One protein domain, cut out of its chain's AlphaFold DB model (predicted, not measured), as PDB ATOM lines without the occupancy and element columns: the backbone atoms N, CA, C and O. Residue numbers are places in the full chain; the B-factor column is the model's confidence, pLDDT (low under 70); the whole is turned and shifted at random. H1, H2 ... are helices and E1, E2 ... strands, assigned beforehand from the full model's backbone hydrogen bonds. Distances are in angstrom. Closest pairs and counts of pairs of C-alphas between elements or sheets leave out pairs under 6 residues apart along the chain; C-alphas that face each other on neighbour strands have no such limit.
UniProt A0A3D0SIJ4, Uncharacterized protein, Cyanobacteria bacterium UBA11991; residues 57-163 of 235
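What this domain is: This is residues 57 to 163 of the 235 residues of an uncharacterized protein of Cyanobacteria bacterium UBA11991 (UniProt A0A3D0SIJ4). A small sheet, E1 E3 E2, stands in the middle, with H2 and H5 side by side on one face and H3 on the other. H1 packs on H5 at one end of the long axis; H4 and the loop after it make the other end. Of the 107 residues printed, most are in five named helices and three strands, in the order H1 H2 E1 H3 E2 H4 E3 H5; the sheet is mixed, the class mostly helix. The whole is compact, with a radius of gyration of the C-alphas of 13.9 A and spans of 38 by 30 by 23 A.

Where its parts are: Find C-alpha 88 at (-71.573, 44.498, 46.956), where E1 begins; it runs 12.7 A to residue 92. E3 is residues 135 to 139, 13.5 A, and E2 107 to 109. H5, residues 145 to 159, runs 20.7 A to C-alpha 159 at (-68.819, 43.278, 33.552). H2 is residues 75 to 84, H1 57 to 70, 20.1 A long, H3 95 to 101 and H4 114 to 123.

How they stand to each other: Look first at E3, parallel to E1 with N 90 and O 136 2.8 A apart, and antiparallel to E2 with N 109 and O 135 2.8 A apart. H5 runs along E2, at 2 degrees on the local plane; Phe 108 and Asn 151 have their closest C-alphas, 5.2 A apart. H2 touches H5 at a shallow tilt of 23 degrees, the same way, closest at C-alphas 75 and 145, 5.4 A. H1 touches H5 with residues 60 to 64 alone, closest at C-alphas 60 and 157, 6.2 A. H3 stands up from the opposite face to H5, and H4 only grazes the sheet with residues 120 to 123. Each O i to N i+4 pair is within hydrogen-bond range in H1, H2, H4 and H5, and 2 of 3 in H3.

The domain as a whole: The C-alphas of Asn 69 and Ala 128, the two farthest apart, are 39.2 A apart. The printed part has no cut; the link from H4 to E3, 11 residues, is long, and the other links are tight. No printed residue is under 70 in pLDDT.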
ATOM      1  N   ILE A  57     -70.196  47.556  22.354       85.81
ATOM      2  CA  ILE A  57     -70.742  48.820  22.881       85.81
ATOM      3  C   ILE A  57     -72.260  48.889  22.675       85.81
ATOM      4  O   ILE A  57     -73.003  49.204  23.606       85.81
ATOM      5  N   ASN A  58     -72.739  48.553  21.476       88.44
ATOM      6  CA  ASN A  58     -74.167  48.553  21.169       88.44
ATOM      7  C   ASN A  58     -74.916  47.504  21.997       88.44
ATOM      8  O   ASN A  58     -75.951  47.820  22.576       88.44
ATOM      9  N   LYS A  59     -74.365  46.292  22.140       90.88
ATOM     10  CA  LYS A  59     -74.930  45.241  23.001       90.88
ATOM     11  C   LYS A  59     -75.045  45.705  24.450       90.88
ATOM     12  O   LYS A  59     -76.097  45.529  25.058       90.88
ATOM     13  N   VAL A  60     -73.999  46.330  24.994       91.00
ATOM     14  CA  VAL A  60     -74.027  46.918  26.343       91.00
ATOM     15  C   VAL A  60     -75.147  47.942  26.453       91.00
ATOM     16  O   VAL A  60     -75.969  47.851  27.364       91.00
ATOM     17  N   ARG A  61     -75.229  48.875  25.503       91.06
ATOM     18  CA  ARG A  61     -76.255  49.915  25.500       91.06
ATOM     19  C   ARG A  61     -77.670  49.334  25.474       91.06
ATOM     20  O   ARG A  61     -78.455  49.669  26.355       91.06
ATOM     21  N   THR A  62     -77.968  48.437  24.536       90.19
ATOM     22  CA  THR A  62     -79.294  47.817  24.388       90.19
ATOM     23  C   THR A  62     -79.678  46.980  25.608       90.19
ATOM     24  O   THR A  62     -80.822  47.029  26.065       90.19
ATOM     25  N   ASN A  63     -78.728  46.246  26.190       91.56
ATOM     26  CA  ASN A  63     -78.975  45.467  27.402       91.56
ATOM     27  C   ASN A  63     -79.275  46.370  28.600       91.56
ATOM     28  O   ASN A  63     -80.231  46.117  29.336       91.56
ATOM     29  N   VAL A  64     -78.501  47.446  28.781       90.81
ATOM     30  CA  VAL A  64     -78.754  48.412  29.856       90.81
ATOM     31  C   VAL A  64     -80.100  49.106  29.639       90.81
ATOM     32  O   VAL A  64     -80.887  49.162  30.577       90.81
ATOM     33  N   GLU A  65     -80.417  49.556  28.422       90.19
ATOM     34  CA  GLU A  65     -81.736  50.103  28.055       90.19
ATOM     35  C   GLU A  65     -82.872  49.142  28.429       90.19
ATOM     36  O   GLU A  65     -83.832  49.546  29.083       90.19
ATOM     37  N   THR A  66     -82.740  47.858  28.092       89.31
ATOM     38  CA  THR A  66     -83.758  46.837  28.376       89.31
ATOM     39  C   THR A  66     -83.985  46.678  29.879       89.31
ATOM     40  O   THR A  66     -85.122  46.772  30.345       89.31
ATOM     41  N   ILE A  67     -82.910  46.507  30.657       89.62
ATOM     42  CA  ILE A  67     -82.989  46.350  32.118       89.62
ATOM     43  C   ILE A  67     -83.598  47.604  32.751       89.62
ATOM     44  O   ILE A  67     -84.514  47.520  33.568       89.62
ATOM     45  N   VAL A  68     -83.107  48.780  32.358       88.12
ATOM     46  CA  VAL A  68     -83.517  50.074  32.911       88.12
ATOM     47  C   VAL A  68     -84.984  50.367  32.598       88.12
ATOM     48  O   VAL A  68     -85.699  50.860  33.472       88.12
ATOM     49  N   ASN A  69     -85.459  50.038  31.395       85.56
ATOM     50  CA  ASN A  69     -86.858  50.209  31.008       85.56
ATOM     51  C   ASN A  69     -87.787  49.261  31.774       85.56
ATOM     52  O   ASN A  69     -88.819  49.709  32.271       85.56
ATOM     53  N   GLN A  70     -87.395  47.996  31.964       85.38
ATOM     54  CA  GLN A  70     -88.162  47.030  32.761       85.38
ATOM     55  C   GLN A  70     -88.334  47.481  34.216       85.38
ATOM     56  O   GLN A  70     -89.419  47.374  34.785       85.38
ATOM     57  N   VAL A  71     -87.278  48.029  34.826       84.12
ATOM     58  CA  VAL A  71     -87.319  48.502  36.220       84.12
ATOM     59  C   VAL A  71     -87.722  49.973  36.355       84.12
ATOM     60  O   VAL A  71     -87.682  50.509  37.463       84.12
ATOM     61  N   GLN A  72     -88.088  50.638  35.251       80.12
ATOM     62  CA  GLN A  72     -88.423  52.071  35.175       80.12
ATOM     63  C   GLN A  72     -87.351  52.993  35.789       80.12
ATOM     64  O   GLN A  72     -87.625  54.097  36.283       80.12
ATOM     65  N   CYS A  73     -86.097  52.539  35.742       79.25
ATOM     66  CA  CYS A  73     -84.938  53.196  36.333       79.25
ATOM     67  C   CYS A  73     -85.124  53.488  37.838       79.25
ATOM     68  O   CYS A  73     -84.709  54.519  38.366       79.25
ATOM     69  N   ASP A  74     -85.779  52.577  38.556       84.94
ATOM     70  CA  ASP A  74     -85.792  52.594  40.015       84.94
ATOM     71  C   ASP A  74     -84.391  52.275  40.560       84.94
ATOM     72  O   ASP A  74     -83.814  51.217  40.291       84.94
ATOM     73  N   SER A  75     -83.846  53.205  41.344       85.19
ATOM     74  CA  SER A  75     -82.521  53.106  41.952       85.19
ATOM     75  C   SER A  75     -82.348  51.859  42.816       85.19
ATOM     76  O   SER A  75     -81.283  51.253  42.792       85.19
ATOM     77  N   GLU A  76     -83.371  51.454  43.569       86.50
ATOM     78  CA  GLU A  76     -83.271  50.287  44.453       86.50
ATOM     79  C   GLU A  76     -83.267  48.989  43.649       86.50
ATOM     80  O   GLU A  76     -82.463  48.097  43.915       86.50
ATOM     81  N   LYS A  77     -84.101  48.905  42.607       87.88
ATOM     82  CA  LYS A  77     -84.162  47.729  41.729       87.88
ATOM     83  C   LYS A  77     -82.869  47.544  40.938       87.88
ATOM     84  O   LYS A  77     -82.373  46.424  40.852       87.88
ATOM     85  N   LEU A  78     -82.287  48.633  40.429       89.31
ATOM     86  CA  LEU A  78     -80.988  48.588  39.751       89.31
ATOM     87  C   LEU A  78     -79.876  48.113  40.693       89.31
ATOM     88  O   LEU A  78     -79.080  47.255  40.321       89.31
ATOM     89  N   LEU A  79     -79.841  48.604  41.933       89.94
ATOM     90  CA  LEU A  79     -78.847  48.163  42.915       89.94
ATOM     91  C   LEU A  79     -79.090  46.725  43.396       89.94
ATOM     92  O   LEU A  79     -78.132  46.009  43.679       89.94
ATOM     93  N   ASN A  80     -80.338  46.260  43.440       90.12
ATOM     94  CA  ASN A  80     -80.639  44.857  43.719       90.12
ATOM     95  C   ASN A  80     -80.168  43.937  42.586       90.12
ATOM     96  O   ASN A  80     -79.618  42.877  42.872       90.12
ATOM     97  N   TYR A  81     -80.296  44.356  41.323       90.88
ATOM     98  CA  TYR A  81     -79.720  43.623  40.189       90.88
ATOM     99  C   TYR A  81     -78.196  43.481  40.325       90.88
ATOM    100  O   TYR A  81     -77.641  42.403  40.116       90.88
ATOM    101  N   VAL A  82     -77.515  44.553  40.740       92.19
ATOM    102  CA  VAL A  82     -76.067  44.546  41.015       92.19
ATOM    103  C   VAL A  82     -75.715  43.545  42.125       92.19
ATOM    104  O   VAL A  82     -74.804  42.734  41.950       92.19
ATOM    105  N   LYS A  83     -76.476  43.533  43.228       90.69
ATOM    106  CA  LYS A  83     -76.294  42.570  44.331       90.69
ATOM    107  C   LYS A  83     -76.487  41.120  43.885       90.69
ATOM    108  O   LYS A  83     -75.696  40.264  44.258       90.69
ATOM    109  N   GLN A  84     -77.494  40.848  43.051       91.12
ATOM    110  CA  GLN A  84     -77.752  39.511  42.492       91.12
ATOM    111  C   GLN A  84     -76.614  39.009  41.590       91.12
ATOM    112  O   GLN A  84     -76.447  37.807  41.415       91.12
ATOM    113  N   LYS A  85     -75.821  39.920  41.020       90.44
ATOM    114  CA  LYS A  85     -74.622  39.617  40.228       90.44
ATOM    115  C   LYS A  85     -73.338  39.637  41.073       90.44
ATOM    116  O   LYS A  85     -72.262  39.903  40.540       90.44
ATOM    117  N   ASN A  86     -73.449  39.362  42.376       88.69
ATOM    118  CA  ASN A  86     -72.340  39.259  43.334       88.69
ATOM    119  C   ASN A  86     -71.474  40.527  43.448       88.69
ATOM    120  O   ASN A  86     -70.284  40.446  43.722       88.69
ATOM    121  N   THR A  87     -72.047  41.710  43.217       91.25
ATOM    122  CA  THR A  87     -71.356  42.987  43.451       91.25
ATOM    123  C   THR A  87     -71.956  43.662  44.683       91.25
ATOM    124  O   THR A  87     -73.163  43.903  44.752       91.25
ATOM    125  N   HIS A  88     -71.118  43.966  45.672       90.75
ATOM    126  CA  HIS A  88     -71.573  44.498  46.956       90.75
ATOM    127  C   HIS A  88     -71.943  45.987  46.866       90.75
ATOM    128  O   HIS A  88     -71.307  46.766  46.153       90.75
ATOM    129  N   VAL A  89     -72.976  46.393  47.615       91.38
ATOM    130  CA  VAL A  89     -73.455  47.784  47.691       91.38
ATOM    131  C   VAL A  89     -73.435  48.239  49.149       91.38
ATOM    132  O   VAL A  89     -74.193  47.713  49.967       91.38
ATOM    133  N   TYR A  90     -72.605  49.232  49.457       89.94
ATOM    134  CA  TYR A  90     -72.391  49.777  50.795       89.94
ATOM    135  C   TYR A  90     -72.983  51.182  50.936       89.94
ATOM    136  O   TYR A  90     -72.869  52.024  50.040       89.94
ATOM    137  N   TYR A  91     -73.567  51.451  52.105       89.75
ATOM    138  CA  TYR A  91     -74.088  52.764  52.487       89.75
ATOM    139  C   TYR A  91     -73.335  53.278  53.713       89.75
ATOM    140  O   TYR A  91     -73.566  52.819  54.832       89.75
ATOM    141  N   ILE A  92     -72.432  54.237  53.511       86.69
ATOM    142  CA  ILE A  92     -71.505  54.717  54.544       86.69
ATOM    143  C   ILE A  92     -71.801  56.188  54.867       86.69
ATOM    144  O   ILE A  92     -72.002  57.025  53.983       86.69
ATOM    145  N   ALA A  93     -71.835  56.545  56.155       84.38
ATOM    146  CA  ALA A  93     -71.950  57.948  56.555       84.38
ATOM    147  C   ALA A  93     -70.688  58.715  56.147       84.38
ATOM    148  O   ALA A  93     -69.582  58.311  56.482       84.38
ATOM    149  N   GLY A  94     -70.847  59.833  55.436       80.69
ATOM    150  CA  GLY A  94     -69.700  60.629  54.995       80.69
ATOM    151  C   GLY A  94     -68.902  60.015  53.839       80.69
ATOM    152  O   GLY A  94     -67.794  60.486  53.587       80.69
ATOM    153  N   ALA A  95     -69.463  59.035  53.112       83.06
ATOM    154  CA  ALA A  95     -68.835  58.400  51.947       83.06
ATOM    155  C   ALA A  95     -68.185  59.419  50.996       83.06
ATOM    156  O   ALA A  95     -67.013  59.287  50.665       83.06
ATOM    157  N   LYS A  96     -68.888  60.506  50.656       82.06
ATOM    158  CA  LYS A  96     -68.339  61.608  49.855       82.06
ATOM    159  C   LYS A  96     -66.985  62.144  50.333       82.06
ATOM    160  O   LYS A  96     -66.121  62.408  49.507       82.06
ATOM    161  N   ASN A  97     -66.810  62.366  51.636       82.25
ATOM    162  CA  ASN A  97     -65.568  62.931  52.169       82.25
ATOM    163  C   ASN A  97     -64.442  61.893  52.156       82.25
ATOM    164  O   ASN A  97     -63.314  62.235  51.812       82.25
ATOM    165  N   LEU A  98     -64.771  60.638  52.474       81.94
ATOM    166  CA  LEU A  98     -63.829  59.519  52.469       81.94
ATOM    167  C   LEU A  98     -63.313  59.239  51.052       81.94
ATOM    168  O   LEU A  98     -62.110  59.202  50.819       81.94
ATOM    169  N   LEU A  99     -64.218  59.139  50.078       84.56
ATOM    170  CA  LEU A  99     -63.873  58.877  48.678       84.56
ATOM    171  C   LEU A  99     -63.101  60.040  48.043       84.56
ATOM    172  O   LEU A  99     -62.159  59.826  47.279       84.56
ATOM    173  N   LYS A 100     -63.421  61.284  48.431       83.69
ATOM    174  CA  LYS A 100     -62.711  62.476  47.948       83.69
ATOM    175  C   LYS A 100     -61.217  62.447  48.279       83.69
ATOM    176  O   LYS A 100     -60.441  62.983  47.486       83.69
ATOM    177  N   TYR A 101     -60.810  61.819  49.386       79.69
ATOM    178  CA  TYR A 101     -59.397  61.671  49.754       79.69
ATOM    179  C   TYR A 101     -58.590  60.968  48.646       79.69
ATOM    180  O   TYR A 101     -57.518  61.435  48.273       79.69
ATOM    181  N   PHE A 102     -59.170  59.943  48.015       75.19
ATOM    182  CA  PHE A 102     -58.570  59.197  46.898       75.19
ATOM    183  C   PHE A 102     -58.940  59.758  45.517       75.19
ATOM    184  O   PHE A 102     -58.529  59.257  44.469       75.19
ATOM    185  N   GLY A 103     -59.712  60.849  45.485       76.88
ATOM    186  CA  GLY A 103     -60.247  61.403  44.248       76.88
ATOM    187  C   GLY A 103     -61.342  60.571  43.599       76.88
ATOM    188  O   GLY A 103     -61.578  60.777  42.412       76.88
ATOM    189  N   GLU A 104     -61.964  59.665  44.346       83.38
ATOM    190  CA  GLU A 104     -63.120  58.899  43.899       83.38
ATOM    191  C   GLU A 104     -64.421  59.655  44.223       83.38
ATOM    192  O   GLU A 104     -64.481  60.504  45.120       83.38
ATOM    193  N   GLU A 105     -65.474  59.356  43.468       83.56
ATOM    194  CA  GLU A 105     -66.825  59.879  43.689       83.56
ATOM    195  C   GLU A 105     -67.750  58.765  44.200       83.56
ATOM    196  O   GLU A 105     -67.484  57.584  43.997       83.56
ATOM    197  N   GLU A 106     -68.854  59.133  44.857       87.31
ATOM    198  CA  GLU A 106     -69.886  58.163  45.252       87.31
ATOM    199  C   GLU A 106     -70.470  57.457  44.020       87.31
ATOM    200  O   GLU A 106     -70.838  58.107  43.031       87.31
ATOM    201  N   GLY A 107     -70.606  56.135  44.093       90.38
ATOM    202  CA  GLY A 107     -71.049  55.333  42.965       90.38
ATOM    203  C   GLY A 107     -70.311  54.014  42.822       90.38
ATOM    204  O   GLY A 107     -69.953  53.377  43.810       90.38
ATOM    205  N   PHE A 108     -70.139  53.603  41.567       93.44
ATOM    206  CA  PHE A 108     -69.416  52.398  41.200       93.44
ATOM    207  C   PHE A 108     -67.913  52.651  41.296       93.44
ATOM    208  O   PHE A 108     -67.383  53.533  40.614       93.44
ATOM    209  N   ILE A 109     -67.250  51.848  42.119       91.06
ATOM    210  CA  ILE A 109     -65.806  51.832  42.295       91.06
ATOM    211  C   ILE A 109     -65.320  50.493  41.724       91.06
ATOM    212  O   ILE A 109     -65.720  49.442  42.237       91.06
ATOM    213  N   PRO A 110     -64.528  50.511  40.637       89.81
ATOM    214  CA  PRO A 110     -63.918  49.294  40.123       89.81
ATOM    215  C   PRO A 110     -62.894  48.771  41.130       89.81
ATOM    216  O   PRO A 110     -62.419  49.534  41.970       89.81
ATOM    217  N   GLU A 111     -62.542  47.495  41.011       90.31
ATOM    218  CA  GLU A 111     -61.495  46.887  41.833       90.31
ATOM    219  C   GLU A 111     -60.217  47.744  41.942       90.31
ATOM    220  O   GLU A 111     -59.841  48.466  41.010       90.31
ATOM    221  N   LYS A 112     -59.580  47.675  43.113       89.31
ATOM    222  CA  LYS A 112     -58.385  48.448  43.462       89.31
ATOM    223  C   LYS A 112     -57.389  47.585  44.204       89.31
ATOM    224  O   LYS A 112     -57.776  46.843  45.106       89.31
ATOM    225  N   ASP A 113     -56.121  47.807  43.909       88.50
ATOM    226  CA  ASP A 113     -54.995  47.200  44.591       88.50
ATOM    227  C   ASP A 113     -54.226  48.204  45.470       88.50
ATOM    228  O   ASP A 113     -54.422  49.425  45.458       88.50
ATOM    229  N   GLY A 114     -53.341  47.670  46.308       88.06
ATOM    230  CA  GLY A 114     -52.435  48.434  47.158       88.06
ATOM    231  C   GLY A 114     -53.130  49.154  48.315       88.06
ATOM    232  O   GLY A 114     -54.005  48.613  48.992       88.06
ATOM    233  N   ILE A 115     -52.683  50.382  48.592       86.31
ATOM    234  CA  ILE A 115     -53.154  51.175  49.741       86.31
ATOM    235  C   ILE A 115     -54.608  51.626  49.539       86.31
ATOM    236  O   ILE A 115     -55.368  51.657  50.506       86.31
ATOM    237  N   GLU A 116     -55.012  51.931  48.296       85.25
ATOM    238  CA  GLU A 116     -56.413  52.250  47.977       85.25
ATOM    239  C   GLU A 116     -57.308  51.032  48.262       85.25
ATOM    240  O   GLU A 116     -58.319  51.165  48.955       85.25
ATOM    241  N   GLY A 117     -56.890  49.837  47.822       86.38
ATOM    242  CA  GLY A 117     -57.585  48.575  48.093       86.38
ATOM    243  C   GLY A 117     -57.674  48.237  49.586       86.38
ATOM    244  O   GLY A 117     -58.744  47.864  50.071       86.38
ATOM    245  N   LEU A 118     -56.592  48.451  50.346       86.38
ATOM    246  CA  LEU A 118     -56.580  48.296  51.807       86.38
ATOM    247  C   LEU A 118     -57.592  49.215  52.482       86.38
ATOM    248  O   LEU A 118     -58.390  48.771  53.308       86.38
ATOM    249  N   TYR A 119     -57.578  50.492  52.115       85.00
ATOM    250  CA  TYR A 119     -58.472  51.474  52.701       85.00
ATOM    251  C   TYR A 119     -59.940  51.143  52.417       85.00
ATOM    252  O   TYR A 119     -60.762  51.153  53.333       85.00
ATOM    253  N   LEU A 120     -60.266  50.794  51.170       85.81
ATOM    254  CA  LEU A 120     -61.619  50.396  50.784       85.81
ATOM    255  C   LEU A 120     -62.060  49.109  51.488       85.81
ATOM    256  O   LEU A 120     -63.197  49.032  51.950       85.81
ATOM    257  N   SER A 121     -61.171  48.129  51.640       86.00
ATOM    258  CA  SER A 121     -61.473  46.873  52.339       86.00
ATOM    259  C   SER A 121     -61.744  47.091  53.829       86.00
ATOM    260  O   SER A 121     -62.698  46.534  54.371       86.00
ATOM    261  N   VAL A 122     -60.981  47.974  54.483       84.62
ATOM    262  CA  VAL A 122     -61.227  48.365  55.880       84.62
ATOM    263  C   VAL A 122     -62.540  49.141  56.007       84.62
ATOM    264  O   VAL A 122     -63.349  48.832  56.880       84.62
ATOM    265  N   LEU A 123     -62.796  50.104  55.113       83.19
ATOM    266  CA  LEU A 123     -64.042  50.879  55.107       83.19
ATOM    267  C   LEU A 123     -65.289  50.015  54.912       83.19
ATOM    268  O   LEU A 123     -66.343  50.313  55.470       83.19
ATOM    269  N   THR A 124     -65.176  48.970  54.099       81.81
ATOM    270  CA  THR A 124     -66.271  48.042  53.800       81.81
ATOM    271  C   THR A 124     -66.348  46.873  54.777       81.81
ATOM    272  O   THR A 124     -67.203  46.009  54.616       81.81
ATOM    273  N   MET A 125     -65.507  46.865  55.818       80.38
ATOM    274  CA  MET A 125     -65.417  45.797  56.821       80.38
ATOM    275  C   MET A 125     -65.093  44.413  56.223       80.38
ATOM    276  O   MET A 125     -65.325  43.390  56.859       80.38
ATOM    277  N   ASN A 126     -64.475  44.378  55.038       75.19
ATOM    278  CA  ASN A 126     -64.034  43.163  54.341       75.19
ATOM    279  C   ASN A 126     -62.650  42.657  54.801       75.19
ATOM    280  O   ASN A 126     -62.070  41.749  54.196       75.19
ATOM    281  N   GLY A 127     -62.126  43.238  55.883       78.06
ATOM    282  CA  GLY A 127     -60.823  42.928  56.465       78.06
ATOM    283  C   GLY A 127     -59.676  43.761  55.887       78.06
ATOM    284  O   GLY A 127     -59.850  44.574  54.981       78.06
ATOM    285  N   ALA A 128     -58.473  43.567  56.430       81.25
ATOM    286  CA  ALA A 128     -57.260  44.248  55.982       81.25
ATOM    287  C   ALA A 128     -56.652  43.533  54.762       81.25
ATOM    288  O   ALA A 128     -55.670  42.800  54.879       81.25
ATOM    289  N   LYS A 129     -57.264  43.716  53.588       87.19
ATOM    290  CA  LYS A 129     -56.771  43.178  52.310       87.19
ATOM    291  C   LYS A 129     -56.260  44.306  51.426       87.19
ATOM    292  O   LYS A 129     -56.985  45.260  51.201       87.19
ATOM    293  N   PHE A 130     -55.073  44.164  50.843       86.38
ATOM    294  CA  PHE A 130     -54.533  45.111  49.852       86.38
ATOM    295  C   PHE A 130     -55.221  45.029  48.477       86.38
ATOM    296  O   PHE A 130     -54.705  45.565  47.506       86.38
ATOM    297  N   HIS A 131     -56.361  44.351  48.390       88.50
ATOM    298  CA  HIS A 131     -57.162  44.204  47.188       88.50
ATOM    299  C   HIS A 131     -58.630  44.370  47.570       88.50
ATOM    300  O   HIS A 131     -59.097  43.719  48.511       88.50
ATOM    301  N   SER A 132     -59.345  45.216  46.838       89.38
ATOM    302  CA  SER A 132     -60.782  45.413  46.984       89.38
ATOM    303  C   SER A 132     -61.499  45.083  45.682       89.38
ATOM    304  O   SER A 132     -61.110  45.592  44.634       89.38
ATOM    305  N   GLU A 133     -62.570  44.302  45.766       90.69
ATOM    306  CA  GLU A 133     -63.400  43.919  44.620       90.69
ATOM    307  C   GLU A 133     -64.271  45.079  44.101       90.69
ATOM    308  O   GLU A 133     -64.441  46.108  44.760       90.69
ATOM    309  N   ASP A 134     -64.882  44.880  42.928       92.19
ATOM    310  CA  ASP A 134     -65.913  45.772  42.387       92.19
ATOM    311  C   ASP A 134     -67.028  46.026  43.410       92.19
ATOM    312  O   ASP A 134     -67.658  45.095  43.924       92.19
ATOM    313  N   MET A 135     -67.333  47.297  43.658       93.06
ATOM    314  CA  MET A 135     -68.335  47.666  44.652       93.06
ATOM    315  C   MET A 135     -69.066  48.953  44.298       93.06
ATOM    316  O   MET A 135     -68.608  49.780  43.512       93.06
ATOM    317  N   PHE A 136     -70.220  49.142  44.926       93.62
ATOM    318  CA  PHE A 136     -70.909  50.422  44.950       93.62
ATOM    319  C   PHE A 136     -70.833  51.013  46.348       93.62
ATOM    320  O   PHE A 136     -71.195  50.352  47.319       93.62
ATOM    321  N   VAL A 137     -70.415  52.271  46.448       91.19
ATOM    322  CA  VAL A 137     -70.341  52.993  47.720       91.19
ATOM    323  C   VAL A 137     -71.135  54.283  47.606       91.19
ATOM    324  O   VAL A 137     -70.817  55.166  46.808       91.19
ATOM    325  N   PHE A 138     -72.168  54.404  48.434       90.31
ATOM    326  CA  PHE A 138     -73.009  55.592  48.521       90.31
ATOM    327  C   PHE A 138     -73.015  56.164  49.936       90.31
ATOM    328  O   PHE A 138     -72.743  55.471  50.919       90.31
ATOM    329  N   GLY A 139     -73.372  57.445  50.049       85.44
ATOM    330  CA  GLY A 139     -73.727  58.041  51.332       85.44
ATOM    331  C   GLY A 139     -74.973  57.389  51.949       85.44
ATOM    332  O   GLY A 139     -75.723  56.691  51.274       85.44
ATOM    333  N   LYS A 140     -75.268  57.684  53.224       80.94
ATOM    334  CA  LYS A 140     -76.502  57.217  53.903       80.94
ATOM    335  C   LYS A 140     -77.813  57.664  53.240       80.94
ATOM    336  O   LYS A 140     -78.865  57.097  53.517       80.94
ATOM    337  N   ASN A 141     -77.772  58.700  52.409       80.25
ATOM    338  CA  ASN A 141     -78.956  59.178  51.706       80.25
ATOM    339  C   ASN A 141     -79.269  58.271  50.515       80.25
ATOM    340  O   ASN A 141     -78.351  57.801  49.845       80.25
ATOM    341  N   LYS A 142     -80.561  58.103  50.199       78.00
ATOM    342  CA  LYS A 142     -80.984  57.382  48.991       78.00
ATOM    343  C   LYS A 142     -80.270  57.977  47.767       78.00
ATOM    344  O   LYS A 142     -80.388  59.191  47.544       78.00
ATOM    345  N   PRO A 143     -79.512  57.167  47.006       80.69
ATOM    346  CA  PRO A 143     -78.752  57.670  45.882       80.69
ATOM    347  C   PRO A 143     -79.711  58.154  44.800       80.69
ATOM    348  O   PRO A 143     -80.802  57.621  44.602       80.69
ATOM    349  N   GLU A 144     -79.313  59.231  44.140       81.88
ATOM    350  CA  GLU A 144     -80.126  59.892  43.131       81.88
ATOM    351  C   GLU A 144     -80.215  59.023  41.861       81.88
ATOM    352  O   GLU A 144     -79.245  58.368  41.477       81.88
ATOM    353  N   LYS A 145     -81.390  59.005  41.218       83.81
ATOM    354  CA  LYS A 145     -81.736  58.101  40.108       83.81
ATOM    355  C   LYS A 145     -80.722  58.119  38.967       83.81
ATOM    356  O   LYS A 145     -80.243  57.058  38.573       83.81
ATOM    357  N   TYR A 146     -80.362  59.296  38.468       82.69
ATOM    358  CA  TYR A 146     -79.420  59.419  37.356       82.69
ATOM    359  C   TYR A 146     -77.981  59.119  37.780       82.69
ATOM    360  O   TYR A 146     -77.196  58.601  36.992       82.69
ATOM    361  N   THR A 147     -77.644  59.361  39.045       85.19
ATOM    362  CA  THR A 147     -76.366  58.945  39.627       85.19
ATOM    363  C   THR A 147     -76.259  57.423  39.687       85.19
ATOM    364  O   THR A 147     -75.214  56.882  39.328       85.19
ATOM    365  N   VAL A 148     -77.321  56.714  40.078       90.25
ATOM    366  CA  VAL A 148     -77.342  55.243  40.014       90.25
ATOM    367  C   VAL A 148     -77.282  54.766  38.569       90.25
ATOM    368  O   VAL A 148     -76.493  53.876  38.286       90.25
ATOM    369  N   LEU A 149     -78.032  55.384  37.652       90.69
ATOM    370  CA  LEU A 149     -78.046  55.011  36.234       90.69
ATOM    371  C   LEU A 149     -76.664  55.124  35.577       90.69
ATOM    372  O   LEU A 149     -76.191  54.174  34.957       90.69
ATOM    373  N   TYR A 150     -75.994  56.259  35.772       91.44
ATOM    374  CA  TYR A 150     -74.639  56.501  35.284       91.44
ATOM    375  C   TYR A 150     -73.655  55.444  35.806       91.44
ATOM    376  O   TYR A 150     -72.896  54.850  35.038       91.44
ATOM    377  N   ASN A 151     -73.696  55.159  37.110       93.62
ATOM    378  CA  ASN A 151     -72.809  54.171  37.724       93.62
ATOM    379  C   ASN A 151     -73.163  52.730  37.324       93.62
ATOM    380  O   ASN A 151     -72.271  51.904  37.153       93.62
ATOM    381  N   PHE A 152     -74.447  52.436  37.127       94.50
ATOM    382  CA  PHE A 152     -74.925  51.145  36.644       94.50
ATOM    383  C   PHE A 152     -74.432  50.866  35.224       94.50
ATOM    384  O   PHE A 152     -73.928  49.776  34.962       94.50
ATOM    385  N   TYR A 153     -74.497  51.859  34.328       94.56
ATOM    386  CA  TYR A 153     -73.966  51.732  32.970       94.56
ATOM    387  C   TYR A 153     -72.467  51.412  32.989       94.56
ATOM    388  O   TYR A 153     -72.019  50.487  32.310       94.56
ATOM    389  N   LYS A 154     -71.687  52.132  33.810       94.50
ATOM    390  CA  LYS A 154     -70.249  51.874  33.989       94.50
ATOM    391  C   LYS A 154     -69.966  50.462  34.498       94.50
ATOM    392  O   LYS A 154     -69.138  49.761  33.925       94.50
ATOM    393  N   TRP A 155     -70.668  50.034  35.543       95.94
ATOM    394  CA  TRP A 155     -70.525  48.688  36.094       95.94
ATOM    395  C   TRP A 155     -70.855  47.608  35.059       95.94
ATOM    396  O   TRP A 155     -70.069  46.684  34.860       95.94
ATOM    397  N   PHE A 156     -71.976  47.749  34.345       94.50
ATOM    398  CA  PHE A 156     -72.387  46.781  33.330       94.50
ATOM    399  C   PHE A 156     -71.395  46.731  32.162       94.50
ATOM    400  O   PHE A 156     -71.104  45.657  31.638       94.50
ATOM    401  N   SER A 157     -70.830  47.884  31.796       93.12
ATOM    402  CA  SER A 157     -69.779  47.996  30.784       93.12
ATOM    403  C   SER A 157     -68.533  47.206  31.188       93.12
ATOM    404  O   SER A 157     -68.068  46.380  30.405       93.12
ATOM    405  N   LYS A 158     -68.051  47.380  32.431       93.31
ATOM    406  CA  LYS A 158     -66.928  46.596  32.971       93.31
ATOM    407  C   LYS A 158     -67.245  45.099  32.974       93.31
ATOM    408  O   LYS A 158     -66.463  44.307  32.461       93.31
ATOM    409  N   LYS A 159     -68.410  44.697  33.499       92.75
ATOM    410  CA  LYS A 159     -68.819  43.278  33.552       92.75
ATOM    411  C   LYS A 159     -68.997  42.642  32.172       92.75
ATOM    412  O   LYS A 159     -68.865  41.431  32.051       92.75
ATOM    413  N   SER A 160     -69.261  43.447  31.146       89.56
ATOM    414  CA  SER A 160     -69.357  42.999  29.752       89.56
ATOM    415  C   SER A 160     -67.998  42.927  29.043       89.56
ATOM    416  O   SER A 160     -67.956  42.670  27.842       89.56
ATOM    417  N   GLY A 161     -66.893  43.163  29.760       87.75
ATOM    418  CA  GLY A 161     -65.531  43.066  29.234       87.75
ATOM    419  C   GLY A 161     -65.080  44.275  28.418       87.75
ATOM    420  O   GLY A 161     -64.121  44.169  27.657       87.75
ATOM    421  N   LEU A 162     -65.755  45.424  28.542       87.00
ATOM    422  CA  LEU A 162     -65.253  46.653  27.936       87.00
ATOM    423  C   LEU A 162     -63.991  47.120  28.663       87.00
ATOM    424  O   LEU A 162     -63.961  47.164  29.892       87.00
ATOM    425  N   LYS A 163     -62.986  47.520  27.884       86.25
ATOM    426  CA  LYS A 163     -61.762  48.136  28.389       86.25
ATOM    427  C   LYS A 163     -61.992  49.556  28.900       86.25
ATOM    428  O   LYS A 163     -63.044  50.169  28.678       86.25
TER     429      LYS A 163